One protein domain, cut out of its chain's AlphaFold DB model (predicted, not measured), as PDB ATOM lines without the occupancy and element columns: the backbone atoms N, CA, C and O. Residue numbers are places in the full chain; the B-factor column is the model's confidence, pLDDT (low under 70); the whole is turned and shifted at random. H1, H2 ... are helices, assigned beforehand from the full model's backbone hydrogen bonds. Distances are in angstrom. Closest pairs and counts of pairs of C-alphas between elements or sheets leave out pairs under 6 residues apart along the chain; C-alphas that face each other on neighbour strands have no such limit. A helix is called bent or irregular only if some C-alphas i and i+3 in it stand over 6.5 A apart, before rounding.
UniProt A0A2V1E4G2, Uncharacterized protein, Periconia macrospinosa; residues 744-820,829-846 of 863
ATOM      1  N   ASN A 744     -38.195  -5.146 -41.253       46.72
ATOM      2  CA  ASN A 744     -38.733  -6.151 -42.188       46.72
ATOM      3  C   ASN A 744     -37.764  -7.188 -42.789       46.72
ATOM      4  O   ASN A 744     -38.123  -7.805 -43.794       46.72
ATOM      5  N   ILE A 745     -36.587  -7.439 -42.217       55.09
ATOM      6  CA  ILE A 745     -35.854  -8.641 -42.625       55.09
ATOM      7  C   ILE A 745     -36.542  -9.807 -41.974       55.09
ATOM      8  O   ILE A 745     -36.521  -9.977 -40.753       55.09
ATOM      9  N   LYS A 746     -37.224 -10.578 -42.814       68.94
ATOM     10  CA  LYS A 746     -37.862 -11.788 -42.354       68.94
ATOM     11  C   LYS A 746     -36.721 -12.694 -41.928       68.94
ATOM     12  O   LYS A 746     -35.919 -13.106 -42.756       68.94
ATOM     13  N   LEU A 747     -36.660 -12.986 -40.635       71.31
ATOM     14  CA  LEU A 747     -35.849 -14.055 -40.060       71.31
ATOM     15  C   LEU A 747     -35.865 -15.310 -40.958       71.31
ATOM     16  O   LEU A 747     -34.831 -15.943 -41.137       71.31
ATOM     17  N   THR A 748     -36.999 -15.564 -41.620       76.12
ATOM     18  CA  THR A 748     -37.180 -16.608 -42.635       76.12
ATOM     19  C   THR A 748     -36.163 -16.566 -43.773       76.12
ATOM     20  O   THR A 748     -35.674 -17.616 -44.135       76.12
ATOM     21  N   GLN A 749     -35.763 -15.403 -44.294       73.38
ATOM     22  CA  GLN A 749     -34.769 -15.314 -45.376       73.38
ATOM     23  C   GLN A 749     -33.380 -15.763 -44.914       73.38
ATOM     24  O   GLN A 749     -32.697 -16.493 -45.619       73.38
ATOM     25  N   ILE A 750     -32.966 -15.375 -43.703       72.62
ATOM     26  CA  ILE A 750     -31.679 -15.818 -43.141       72.62
ATOM     27  C   ILE A 750     -31.729 -17.327 -42.855       72.62
ATOM     28  O   ILE A 750     -30.757 -18.040 -43.101       72.62
ATOM     29  N   GLN A 751     -32.870 -17.817 -42.357       78.81
ATOM     30  CA  GLN A 751     -33.116 -19.243 -42.144       78.81
ATOM     31  C   GLN A 751     -33.085 -20.029 -43.466       78.81
ATOM     32  O   GLN A 751     -32.461 -21.087 -43.514       78.81
ATOM     33  N   GLU A 752     -33.700 -19.500 -44.527       81.31
ATOM     34  CA  GLU A 752     -33.725 -20.064 -45.882       81.31
ATOM     35  C   GLU A 752     -32.311 -20.160 -46.466       81.31
ATOM     36  O   GLU A 752     -31.909 -21.254 -46.851       81.31
ATOM     37  N   THR A 753     -31.510 -19.087 -46.432       76.06
ATOM     38  CA  THR A 753     -30.121 -19.134 -46.927       76.06
ATOM     39  C   THR A 753     -29.259 -20.112 -46.118       76.06
ATOM     40  O   THR A 753     -28.440 -20.839 -46.681       76.06
ATOM     41  N   CYS A 754     -29.445 -20.189 -44.793       76.44
ATOM     42  CA  CYS A 754     -28.757 -21.202 -43.985       76.44
ATOM     43  C   CYS A 754     -29.148 -22.615 -44.433       76.44
ATOM     44  O   CYS A 754     -28.275 -23.457 -44.641       76.44
ATOM     45  N   LEU A 755     -30.447 -22.872 -44.606       80.25
ATOM     46  CA  LEU A 755     -30.960 -24.164 -45.048       80.25
ATOM     47  C   LEU A 755     -30.468 -24.527 -46.456       80.25
ATOM     48  O   LEU A 755     -30.134 -25.687 -46.694       80.25
ATOM     49  N   GLU A 756     -30.382 -23.561 -47.366       80.50
ATOM     50  CA  GLU A 756     -29.855 -23.748 -48.718       80.50
ATOM     51  C   GLU A 756     -28.377 -24.151 -48.693       80.50
ATOM     52  O   GLU A 756     -28.010 -25.164 -49.290       80.50
ATOM     53  N   LEU A 757     -27.538 -23.450 -47.921       74.62
ATOM     54  CA  LEU A 757     -26.130 -23.820 -47.747       74.62
ATOM     55  C   LEU A 757     -25.983 -25.234 -47.171       74.62
ATOM     56  O   LEU A 757     -25.191 -26.026 -47.681       74.62
ATOM     57  N   PHE A 758     -26.777 -25.587 -46.156       75.38
ATOM     58  CA  PHE A 758     -26.794 -26.946 -45.604       75.38
ATOM     59  C   PHE A 758     -27.246 -27.993 -46.622       75.38
ATOM     60  O   PHE A 758     -26.668 -29.076 -46.698       75.38
ATOM     61  N   THR A 759     -28.266 -27.676 -47.415       80.50
ATOM     62  CA  THR A 759     -28.781 -28.544 -48.476       80.50
ATOM     63  C   THR A 759     -27.706 -28.792 -49.529       80.50
ATOM     64  O   THR A 759     -27.475 -29.933 -49.921       80.50
ATOM     65  N   LEU A 760     -26.977 -27.753 -49.937       76.56
ATOM     66  CA  LEU A 760     -25.849 -27.869 -50.859       76.56
ATOM     67  C   LEU A 760     -24.720 -28.728 -50.281       76.56
ATOM     68  O   LEU A 760     -24.194 -29.588 -50.984       76.56
ATOM     69  N   MET A 761     -24.398 -28.572 -48.994       74.06
ATOM     70  CA  MET A 761     -23.410 -29.419 -48.317       74.06
ATOM     71  C   MET A 761     -23.822 -30.893 -48.269       74.06
ATOM     72  O   MET A 761     -22.992 -31.770 -48.500       74.06
ATOM     73  N   LEU A 762     -25.092 -31.176 -47.961       74.00
ATOM     74  CA  LEU A 762     -25.622 -32.541 -47.895       74.00
ATOM     75  C   LEU A 762     -25.747 -33.182 -49.276       74.00
ATOM     76  O   LEU A 762     -25.602 -34.396 -49.386       74.00
ATOM     77  N   ASN A 763     -25.977 -32.372 -50.311       74.69
ATOM     78  CA  ASN A 763     -25.998 -32.806 -51.701       74.69
ATOM     79  C   ASN A 763     -24.600 -32.913 -52.318       74.69
ATOM     80  O   ASN A 763     -24.465 -33.602 -53.330       74.69
ATOM     81  N   HIS A 764     -23.554 -32.365 -51.693       71.25
ATOM     82  CA  HIS A 764     -22.186 -32.469 -52.194       71.25
ATOM     83  C   HIS A 764     -21.694 -33.924 -52.231       71.25
ATOM     84  O   HIS A 764     -21.691 -34.637 -51.222       71.25
ATOM     85  N   ASP A 765     -21.320 -34.376 -53.426       60.00
ATOM     86  CA  ASP A 765     -20.991 -35.765 -53.730       60.00
ATOM     87  C   ASP A 765     -19.547 -36.064 -53.294       60.00
ATOM     88  O   ASP A 765     -18.589 -35.818 -54.032       60.00
ATOM     89  N   ILE A 766     -19.377 -36.501 -52.041       59.47
ATOM     90  CA  ILE A 766     -18.060 -36.836 -51.482       59.47
ATOM     91  C   ILE A 766     -17.923 -38.349 -51.388       59.47
ATOM     92  O   ILE A 766     -18.694 -39.018 -50.705       59.47
ATOM     93  N   GLU A 767     -16.864 -38.867 -52.005       57.00
ATOM     94  CA  GLU A 767     -16.412 -40.261 -51.886       57.00
ATOM     95  C   GLU A 767     -16.010 -40.622 -50.436       57.00
ATOM     96  O   GLU A 767     -15.920 -41.792 -50.072       57.00
ATOM     97  N   SER A 768     -15.805 -39.611 -49.581       56.50
ATOM     98  CA  SER A 768     -15.474 -39.730 -48.164       56.50
ATOM     99  C   SER A 768     -16.629 -39.229 -47.280       56.50
ATOM    100  O   SER A 768     -16.956 -38.042 -47.308       56.50
ATOM    101  N   PRO A 769     -17.205 -40.085 -46.417       58.28
ATOM    102  CA  PRO A 769     -18.210 -39.693 -45.421       58.28
ATOM    103  C   PRO A 769     -17.725 -38.665 -44.391       58.28
ATOM    104  O   PRO A 769     -18.515 -37.950 -43.775       58.28
ATOM    105  N   TYR A 770     -16.414 -38.639 -44.145       59.59
ATOM    106  CA  TYR A 770     -15.835 -38.008 -42.963       59.59
ATOM    107  C   TYR A 770     -15.871 -36.469 -42.990       59.59
ATOM    108  O   TYR A 770     -16.252 -35.892 -41.972       59.59
ATOM    109  N   PRO A 771     -15.548 -35.774 -44.102       61.00
ATOM    110  CA  PRO A 771     -15.652 -34.317 -44.180       61.00
ATOM    111  C   PRO A 771     -17.096 -33.829 -44.050       61.00
ATOM    112  O   PRO A 771     -17.348 -32.907 -43.282       61.00
ATOM    113  N   VAL A 772     -18.058 -34.506 -44.700       62.16
ATOM    114  CA  VAL A 772     -19.494 -34.191 -44.561       62.16
ATOM    115  C   VAL A 772     -19.899 -34.296 -43.105       62.16
ATOM    116  O   VAL A 772     -20.447 -33.347 -42.552       62.16
ATOM    117  N   GLN A 773     -19.584 -35.416 -42.455       64.56
ATOM    118  CA  GLN A 773     -19.943 -35.628 -41.062       64.56
ATOM    119  C   GLN A 773     -19.255 -34.620 -40.138       64.56
ATOM    120  O   GLN A 773     -19.921 -34.012 -39.316       64.56
ATOM    121  N   LYS A 774     -17.949 -34.388 -40.279       64.62
ATOM    122  CA  LYS A 774     -17.208 -33.455 -39.422       64.62
ATOM    123  C   LYS A 774     -17.712 -32.022 -39.577       64.62
ATOM    124  O   LYS A 774     -17.974 -31.385 -38.561       64.62
ATOM    125  N   SER A 775     -17.860 -31.528 -40.806       61.41
ATOM    126  CA  SER A 775     -18.337 -30.169 -41.060       61.41
ATOM    127  C   SER A 775     -19.792 -30.027 -40.630       61.41
ATOM    128  O   SER A 775     -20.099 -29.098 -39.901       61.41
ATOM    129  N   THR A 776     -20.681 -30.977 -40.945       63.34
ATOM    130  CA  THR A 776     -22.074 -30.925 -40.457       63.34
ATOM    131  C   THR A 776     -22.155 -31.005 -38.936       63.34
ATOM    132  O   THR A 776     -22.842 -30.185 -38.345       63.34
ATOM    133  N   THR A 777     -21.400 -31.882 -38.266       65.50
ATOM    134  CA  THR A 777     -21.331 -31.939 -36.796       65.50
ATOM    135  C   THR A 777     -20.745 -30.658 -36.193       65.50
ATOM    136  O   THR A 777     -21.283 -30.154 -35.212       65.50
ATOM    137  N   HIS A 778     -19.680 -30.085 -36.758       63.75
ATOM    138  CA  HIS A 778     -19.121 -28.828 -36.254       63.75
ATOM    139  C   HIS A 778     -20.096 -27.662 -36.438       63.75
ATOM    140  O   HIS A 778     -20.306 -26.878 -35.517       63.75
ATOM    141  N   LEU A 779     -20.762 -27.604 -37.588       62.31
ATOM    142  CA  LEU A 779     -21.843 -26.665 -37.852       62.31
ATOM    143  C   LEU A 779     -23.003 -26.844 -36.873       62.31
ATOM    144  O   LEU A 779     -23.493 -25.862 -36.322       62.31
ATOM    145  N   PHE A 780     -23.394 -28.087 -36.585       67.69
ATOM    146  CA  PHE A 780     -24.375 -28.391 -35.553       67.69
ATOM    147  C   PHE A 780     -23.909 -27.847 -34.203       67.69
ATOM    148  O   PHE A 780     -24.641 -27.077 -33.597       67.69
ATOM    149  N   TYR A 781     -22.672 -28.094 -33.771       67.00
ATOM    150  CA  TYR A 781     -22.153 -27.501 -32.532       67.00
ATOM    151  C   TYR A 781     -22.136 -25.970 -32.537       67.00
ATOM    152  O   TYR A 781     -22.339 -25.363 -31.488       67.00
ATOM    153  N   GLN A 782     -21.947 -25.327 -33.689       62.28
ATOM    154  CA  GLN A 782     -22.033 -23.874 -33.778       62.28
ATOM    155  C   GLN A 782     -23.461 -23.370 -33.516       62.28
ATOM    156  O   GLN A 782     -23.612 -22.380 -32.807       62.28
ATOM    157  N   PHE A 783     -24.512 -24.039 -33.988       61.06
ATOM    158  CA  PHE A 783     -25.904 -23.669 -33.666       61.06
ATOM    159  C   PHE A 783     -26.385 -24.154 -32.293       61.06
ATOM    160  O   PHE A 783     -27.389 -23.665 -31.770       61.06
ATOM    161  N   LEU A 784     -25.674 -25.124 -31.724       60.66
ATOM    162  CA  LEU A 784     -26.119 -25.928 -30.590       60.66
ATOM    163  C   LEU A 784     -25.184 -25.816 -29.377       60.66
ATOM    164  O   LEU A 784     -25.208 -26.706 -28.526       60.66
ATOM    165  N   ASP A 785     -24.350 -24.767 -29.305       59.44
ATOM    166  CA  ASP A 785     -23.369 -24.572 -28.231       59.44
ATOM    167  C   ASP A 785     -24.056 -24.670 -26.851       59.44
ATOM    168  O   ASP A 785     -24.797 -23.765 -26.458       59.44
ATOM    169  N   PRO A 786     -23.818 -25.755 -26.087       47.22
ATOM    170  CA  PRO A 786     -24.480 -25.975 -24.809       47.22
ATOM    171  C   PRO A 786     -24.007 -25.006 -23.717       47.22
ATOM    172  O   PRO A 786     -24.582 -24.990 -22.630       47.22
ATOM    173  N   SER A 787     -22.938 -24.241 -23.968       51.19
ATOM    174  CA  SER A 787     -22.361 -23.293 -23.013       51.19
ATOM    175  C   SER A 787     -23.032 -21.914 -23.039       51.19
ATOM    176  O   SER A 787     -22.903 -21.155 -22.075       51.19
ATOM    177  N   THR A 788     -23.792 -21.584 -24.090       49.28
ATOM    178  CA  THR A 788     -24.455 -20.282 -24.234       49.28
ATOM    179  C   THR A 788     -25.925 -20.346 -23.807       49.28
ATOM    180  O   THR A 788     -26.795 -20.491 -24.654       49.28
ATOM    181  N   ALA A 789     -26.185 -20.169 -22.503       50.44
ATOM    182  CA  ALA A 789     -27.513 -19.956 -21.889       50.44
ATOM    183  C   ALA A 789     -28.548 -21.113 -22.043       50.44
ATOM    184  O   ALA A 789     -28.417 -21.964 -22.918       50.44
ATOM    185  N   PRO A 790     -29.578 -21.204 -21.171       59.53
ATOM    186  CA  PRO A 790     -30.693 -22.140 -21.372       59.53
ATOM    187  C   PRO A 790     -31.354 -21.924 -22.742       59.53
ATOM    188  O   PRO A 790     -31.393 -20.790 -23.225       59.53
ATOM    189  N   ILE A 791     -31.871 -22.997 -23.357       65.44
ATOM    190  CA  ILE A 791     -32.545 -22.940 -24.661       65.44
ATOM    191  C   ILE A 791     -33.777 -22.040 -24.500       65.44
ATOM    192  O   ILE A 791     -34.789 -22.427 -23.926       65.44
ATOM    193  N   SER A 792     -33.662 -20.787 -24.929       68.81
ATOM    194  CA  SER A 792     -34.686 -19.765 -24.732       68.81
ATOM    195  C   SER A 792     -35.801 -19.877 -25.776       68.81
ATOM    196  O   SER A 792     -35.602 -20.422 -26.859       68.81
ATOM    197  N   ALA A 793     -36.956 -19.252 -25.524       69.69
ATOM    198  CA  ALA A 793     -38.012 -19.106 -26.536       69.69
ATOM    199  C   ALA A 793     -37.500 -18.450 -27.839       69.69
ATOM    200  O   ALA A 793     -37.923 -18.798 -28.942       69.69
ATOM    201  N   SER A 794     -36.525 -17.539 -27.731       67.06
ATOM    202  CA  SER A 794     -35.858 -16.945 -28.893       67.06
ATOM    203  C   SER A 794     -35.029 -17.956 -29.686       67.06
ATOM    204  O   SER A 794     -34.958 -17.835 -30.905       67.06
ATOM    205  N   TRP A 795     -34.459 -18.983 -29.044       77.38
ATOM    206  CA  TRP A 795     -33.791 -20.068 -29.756       77.38
ATOM    207  C   TRP A 795     -34.784 -20.842 -30.629       77.38
ATOM    208  O   TRP A 795     -34.515 -21.036 -31.811       77.38
ATOM    209  N   GLY A 796     -35.951 -21.209 -30.086       73.44
ATOM    210  CA  GLY A 796     -36.989 -21.933 -30.831       73.44
ATOM    211  C   GLY A 796     -37.476 -21.170 -32.066       73.44
ATOM    212  O   GLY A 796     -37.602 -21.749 -33.141       73.44
ATOM    213  N   LEU A 797     -37.655 -19.852 -31.942       75.00
ATOM    214  CA  LEU A 797     -38.060 -18.985 -33.053       75.00
ATOM    215  C   LEU A 797     -36.989 -18.877 -34.157       75.00
ATOM    216  O   LEU A 797     -37.317 -18.833 -35.341       75.00
ATOM    217  N   ILE A 798     -35.714 -18.801 -33.770       73.88
ATOM    218  CA  ILE A 798     -34.593 -18.508 -34.676       73.88
ATOM    219  C   ILE A 798     -34.008 -19.776 -35.292       73.88
ATOM    220  O   ILE A 798     -33.793 -19.834 -36.501       73.88
ATOM    221  N   TYR A 799     -33.732 -20.786 -34.477       78.12
ATOM    222  CA  TYR A 799     -33.007 -21.982 -34.893       78.12
ATOM    223  C   TYR A 799     -33.928 -23.178 -35.119       78.12
ATOM    224  O   TYR A 799     -33.563 -24.060 -35.891       78.12
ATOM    225  N   GLY A 800     -35.126 -23.194 -34.523       82.12
ATOM    226  CA  GLY A 800     -36.110 -24.269 -34.701       82.12
ATOM    227  C   GLY A 800     -36.393 -24.589 -36.174       82.12
ATOM    228  O   GLY A 800     -36.134 -25.718 -36.586       82.12
ATOM    229  N   PRO A 801     -36.798 -23.607 -37.008       85.31
ATOM    230  CA  PRO A 801     -37.058 -23.841 -38.432       85.31
ATOM    231  C   PRO A 801     -35.844 -24.356 -39.217       85.31
ATOM    232  O   PRO A 801     -35.996 -25.184 -40.112       85.31
ATOM    233  N   ILE A 802     -34.632 -23.908 -38.866       81.44
ATOM    234  CA  ILE A 802     -33.387 -24.371 -39.498       81.44
ATOM    235  C   ILE A 802     -33.130 -25.836 -39.124       81.44
ATOM    236  O   ILE A 802     -32.879 -26.665 -39.995       81.44
ATOM    237  N   VAL A 803     -33.230 -26.168 -37.833       82.56
ATOM    238  CA  VAL A 803     -33.052 -27.534 -37.318       82.56
ATOM    239  C   VAL A 803     -34.088 -28.483 -37.917       82.56
ATOM    240  O   VAL A 803     -33.734 -29.593 -38.318       82.56
ATOM    241  N   ASP A 804     -35.341 -28.047 -38.030       84.69
ATOM    242  CA  ASP A 804     -36.423 -28.819 -38.642       84.69
ATOM    243  C   ASP A 804     -36.186 -29.044 -40.132       84.69
ATOM    244  O   ASP A 804     -36.270 -30.184 -40.591       84.69
ATOM    245  N   GLY A 805     -35.818 -27.993 -40.870       86.31
ATOM    246  CA  GLY A 805     -35.495 -28.085 -42.290       86.31
ATOM    247  C   GLY A 805     -34.331 -29.038 -42.561       86.31
ATOM    248  O   GLY A 805     -34.442 -29.916 -43.418       86.31
ATOM    249  N   ILE A 806     -33.241 -28.933 -41.793       81.56
ATOM    250  CA  ILE A 806     -32.075 -29.817 -41.946       81.56
ATOM    251  C   ILE A 806     -32.432 -31.262 -41.586       81.56
ATOM    252  O   ILE A 806     -32.035 -32.189 -42.295       81.56
ATOM    253  N   THR A 807     -33.189 -31.467 -40.503       84.81
ATOM    254  CA  THR A 807     -33.619 -32.807 -40.081       84.81
ATOM    255  C   THR A 807     -34.481 -33.451 -41.160       84.81
ATOM    256  O   THR A 807     -34.180 -34.561 -41.592       84.81
ATOM    257  N   ALA A 808     -35.502 -32.739 -41.647       88.06
ATOM    258  CA  ALA A 808     -36.403 -33.232 -42.681       88.06
ATOM    259  C   ALA A 808     -35.656 -33.561 -43.982       88.06
ATOM    260  O   ALA A 808     -35.843 -34.643 -44.536       88.06
ATOM    261  N   HIS A 809     -34.765 -32.675 -44.435       84.56
ATOM    262  CA  HIS A 809     -33.978 -32.909 -45.644       84.56
ATOM    263  C   HIS A 809     -33.020 -34.102 -45.498       84.56
ATOM    264  O   HIS A 809     -32.902 -34.924 -46.405       84.56
ATOM    265  N   GLY A 810     -32.369 -34.243 -44.337       83.75
ATOM    266  CA  GLY A 810     -31.500 -35.382 -44.043       83.75
ATOM    267  C   GLY A 810     -32.243 -36.723 -44.033       83.75
ATOM    268  O   GLY A 810     -31.731 -37.699 -44.584       83.75
ATOM    269  N   GLU A 811     -33.445 -36.785 -43.448       85.00
ATOM    270  CA  GLU A 811     -34.279 -37.999 -43.466       85.00
ATOM    271  C   GLU A 811     -34.809 -38.333 -44.867       85.00
ATOM    272  O   GLU A 811     -34.843 -39.502 -45.261       85.00
ATOM    273  N   ASP A 812     -35.178 -37.320 -45.652       86.12
ATOM    274  CA  ASP A 812     -35.622 -37.507 -47.033       86.12
ATOM    275  C   ASP A 812     -34.495 -38.074 -47.914       86.12
ATOM    276  O   ASP A 812     -34.689 -39.075 -48.607       86.12
ATOM    277  N   LEU A 813     -33.273 -37.533 -47.805       80.81
ATOM    278  CA  LEU A 813     -32.100 -38.087 -48.490       80.81
ATOM    279  C   LEU A 813     -31.809 -39.536 -48.066       80.81
ATOM    280  O   LEU A 813     -31.450 -40.357 -48.910       80.81
ATOM    281  N   ARG A 814     -31.992 -39.892 -46.785       80.94
ATOM    282  CA  ARG A 814     -31.856 -41.292 -46.336       80.94
ATOM    283  C   ARG A 814     -32.914 -42.194 -46.946       80.94
ATOM    284  O   ARG A 814     -32.591 -43.312 -47.330       80.94
ATOM    285  N   THR A 815     -34.149 -41.713 -47.041       84.81
ATOM    286  CA  THR A 815     -35.261 -42.464 -47.631       84.81
ATOM    287  C   THR A 815     -35.010 -42.725 -49.115       84.81
ATOM    288  O   THR A 815     -35.161 -43.859 -49.563       84.81
ATOM    289  N   ARG A 816     -34.538 -41.714 -49.859       80.88
ATOM    290  CA  ARG A 816     -34.141 -41.856 -51.268       80.88
ATOM    291  C   ARG A 816     -32.960 -42.817 -51.442       80.88
ATOM    292  O   ARG A 816     -33.072 -43.777 -52.199       80.88
ATOM    293  N   ASN A 817     -31.890 -42.663 -50.657       74.56
ATOM    294  CA  ASN A 817     -30.748 -43.589 -50.686       74.56
ATOM    295  C   ASN A 817     -31.158 -45.033 -50.349       74.56
ATOM    296  O   ASN A 817     -30.642 -45.978 -50.940       74.56
ATOM    297  N   ALA A 818     -32.094 -45.217 -49.411       75.31
ATOM    298  CA  ALA A 818     -32.596 -46.538 -49.045       75.31
ATOM    299  C   ALA A 818     -33.352 -47.222 -50.199       75.31
ATOM    300  O   ALA A 818     -33.343 -48.448 -50.295       75.31
ATOM    301  N   GLN A 819     -33.979 -46.442 -51.086       75.00
ATOM    302  CA  GLN A 819     -34.652 -46.932 -52.293       75.00
ATOM    303  C   GLN A 819     -33.664 -47.212 -53.445       75.00
ATOM    304  O   GLN A 819     -33.908 -48.107 -54.251       75.00
ATOM    305  N   GLU A 820     -32.526 -46.509 -53.496       70.75
ATOM    306  CA  GLU A 820     -31.478 -46.637 -54.531       70.75
ATOM    307  C   GLU A 820     -30.434 -47.751 -54.266       70.75
ATOM    308  O   GLU A 820     -29.565 -48.010 -55.104       70.75
ATOM    309  N   LEU A 829     -24.904 -40.573 -44.735       74.00
ATOM    310  CA  LEU A 829     -25.437 -39.278 -44.299       74.00
ATOM    311  C   LEU A 829     -25.188 -39.056 -42.791       74.00
ATOM    312  O   LEU A 829     -25.263 -40.015 -42.017       74.00
ATOM    313  N   PRO A 830     -24.915 -37.814 -42.342       70.19
ATOM    314  CA  PRO A 830     -24.665 -37.502 -40.931       70.19
ATOM    315  C   PRO A 830     -25.880 -37.831 -40.063       70.19
ATOM    316  O   PRO A 830     -27.006 -37.715 -40.526       70.19
ATOM    317  N   SER A 831     -25.674 -38.244 -38.807       73.88
ATOM    318  CA  SER A 831     -26.762 -38.608 -37.883       73.88
ATOM    319  C   SER A 831     -27.641 -37.404 -37.520       73.88
ATOM    320  O   SER A 831     -27.133 -36.355 -37.144       73.88
ATOM    321  N   THR A 832     -28.963 -37.584 -37.558       79.56
ATOM    322  CA  THR A 832     -29.969 -36.599 -37.110       79.56
ATOM    323  C   THR A 832     -30.318 -36.763 -35.627       79.56
ATOM    324  O   THR A 832     -31.122 -36.001 -35.098       79.56
ATOM    325  N   VAL A 833     -29.741 -37.746 -34.923       76.25
ATOM    326  CA  VAL A 833     -30.074 -38.041 -33.516       76.25
ATOM    327  C   VAL A 833     -29.803 -36.843 -32.607       76.25
ATOM    328  O   VAL A 833     -30.626 -36.531 -31.752       76.25
ATOM    329  N   GLU A 834     -28.686 -36.138 -32.802       68.31
ATOM    330  CA  GLU A 834     -28.370 -34.956 -31.992       68.31
ATOM    331  C   GLU A 834     -29.412 -33.845 -32.191       68.31
ATOM    332  O   GLU A 834     -29.893 -33.290 -31.205       68.31
ATOM    333  N   LEU A 835     -29.855 -33.599 -33.431       73.81
ATOM    334  CA  LEU A 835     -30.910 -32.623 -33.740       73.81
ATOM    335  C   LEU A 835     -32.229 -32.963 -33.034       73.81
ATOM    336  O   LEU A 835     -32.840 -32.099 -32.404       73.81
ATOM    337  N   HIS A 836     -32.627 -34.237 -33.052       77.56
ATOM    338  CA  HIS A 836     -33.806 -34.708 -32.324       77.56
ATOM    339  C   HIS A 836     -33.669 -34.520 -30.805       77.56
ATOM    340  O   HIS A 836     -34.610 -34.066 -30.155       77.56
ATOM    341  N   MET A 837     -32.497 -34.808 -30.232       71.88
ATOM    342  CA  MET A 837     -32.249 -34.623 -28.796       71.88
ATOM    343  C   MET A 837     -32.362 -33.156 -28.367       71.88
ATOM    344  O   MET A 837     -32.867 -32.874 -27.280       71.88
ATOM    345  N   PHE A 838     -31.939 -32.210 -29.207       67.75
ATOM    346  CA  PHE A 838     -32.119 -30.784 -28.928       67.75
ATOM    347  C   PHE A 838     -33.585 -30.349 -28.997       67.75
ATOM    348  O   PHE A 838     -34.032 -29.626 -28.107       67.75
ATOM    349  N   LYS A 839     -34.358 -30.851 -29.971       72.88
ATOM    350  CA  LYS A 839     -35.812 -30.621 -30.023       72.88
ATOM    351  C   LYS A 839     -36.512 -31.109 -28.751       72.88
ATOM    352  O   LYS A 839     -37.362 -30.404 -28.216       72.88
ATOM    353  N   LEU A 840     -36.113 -32.273 -28.232       74.50
ATOM    354  CA  LEU A 840     -36.642 -32.815 -26.975       74.50
ATOM    355  C   LEU A 840     -36.283 -31.946 -25.763       74.50
ATOM    356  O   LEU A 840     -37.134 -31.713 -24.908       74.50
ATOM    357  N   ARG A 841     -35.047 -31.429 -25.691       68.25
ATOM    358  CA  ARG A 841     -34.632 -30.503 -24.621       68.25
ATOM    359  C   ARG A 841     -35.426 -29.200 -24.643       68.25
ATOM    360  O   ARG A 841     -35.815 -28.730 -23.581       68.25
ATOM    361  N   PHE A 842     -35.668 -28.640 -25.830       67.19
ATOM    362  CA  PHE A 842     -36.505 -27.450 -25.982       67.19
ATOM    363  C   PHE A 842     -37.946 -27.721 -25.532       67.19
ATOM    364  O   PHE A 842     -38.461 -26.995 -24.689       67.19
ATOM    365  N   ALA A 843     -38.563 -28.803 -26.018       71.06
ATOM    366  CA  ALA A 843     -39.935 -29.167 -25.660       71.06
ATOM    367  C   ALA A 843     -40.123 -29.379 -24.146       71.06
ATOM    368  O   ALA A 843     -41.128 -28.944 -23.596       71.06
ATOM    369  N   ALA A 844     -39.143 -29.994 -23.472       67.31
ATOM    370  CA  ALA A 844     -39.168 -30.187 -22.022       67.31
ATOM    371  C   ALA A 844     -39.067 -28.862 -21.239       67.31
ATOM    372  O   ALA A 844     -39.710 -28.702 -20.208       67.31
ATOM    373  N   GLN A 845     -38.278 -27.897 -21.727       65.94
ATOM    374  CA  GLN A 845     -38.138 -26.586 -21.082       65.94
ATOM    375  C   GLN A 845     -39.353 -25.680 -21.314       65.94
ATOM    376  O   GLN A 845     -39.722 -24.928 -20.416       65.94
ATOM    377  N   ASP A 846     -39.983 -25.755 -22.489       66.00
ATOM    378  CA  ASP A 846     -41.192 -24.987 -22.809       66.00
ATOM    379  C   ASP A 846     -42.421 -25.534 -22.060       66.00
ATOM    380  O   ASP A 846     -43.241 -24.765 -21.557       66.00
TER     381      ASP A 846
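This is residues 744 to 820 and 829 to 846 of the 863 residues of an uncharacterized protein of Periconia macrospinosa (UniProt A0A2V1E4G2). Four helices run roughly side by side as a loose bundle, with the long, kinked H3 as its backbone. H1 packs on H3 from one side and H4 from another, while H2 stands off across a gap, near H1, H3 and H4 but touching no helix. H1 and H3 run one way, H2 and H4 the other. The printed part has 95 residues with four named helices, H1, H2, H3, H4 along the chain, and no named strand; the class is all helix. It is compact, with a radius of gyration of the C-alphas of 14.0 A and spans of 39 by 30 by 23 A.

Find C-alpha 793 at (-38.012, -19.106, -26.536); from there H3, residues 793 to 820, runs 39.8 A to C-alpha 820 at (-31.478, -46.637, -54.531). Near residue 800 it has a kink of 45 degrees, and it is only just irregular: C-alphas 798 and 801 are 7.0 A apart. Go back to C-alpha 747 at (-35.849, -14.055, -40.060), where H1, residues 747 to 763, begins its 24.2 A. H2, residues 769 to 783, measures 21.3 A. H4, residues 833 to 846, runs 20.2 A to C-alpha 846 at (-41.192, -24.987, -22.809).

Start at H3, which touches H1 with its residues 798 to 810 alone; their closest C-alphas, those of Gln 751 and Ile 802, are 5.8 A apart. H1 and H3 run the same way at a shallow tilt of 27 degrees. H3 also touches H4, closest at the C-alphas of Val 803 and Leu 835, 6.6 A apart, and these two run opposite ways at a shallow tilt of 32 degrees. H1 and H4 are apart. H2 is close to H1 but not clearly touching it: the closest C-alphas, those of Leu 762 and Val 772, are 7.2 A apart, and the two helices run opposite ways at a shallow tilt of 17 degrees. H2 is likewise close to H3 but not clearly touching it, with the C-alphas of Phe 783 and Tyr 799 closest at 7.4 A. H2 and H4 are close but not clearly touching, with the C-alphas of Phe 780 and Leu 835 closest at 8.0 A; they run the same way. In H1, H2 and H4 every O i to N i+4 pair is within hydrogen-bond range; in H3, 22 of 24 are.

Look for the two farthest C-alphas at Asn 744 and Glu 820, 42.9 A apart. Residues 821 to 828 are not printed, and C-alphas 820 and 829 are 14.0 A apart across this cut, which lies in the link from H3 to H4. The link from H1 to H2 is tight and that from H2 to H3 short. The mean pLDDT of the printed part is 71.0; 40 residues are under 70, among them residues 744 to 746 and 765 to 794.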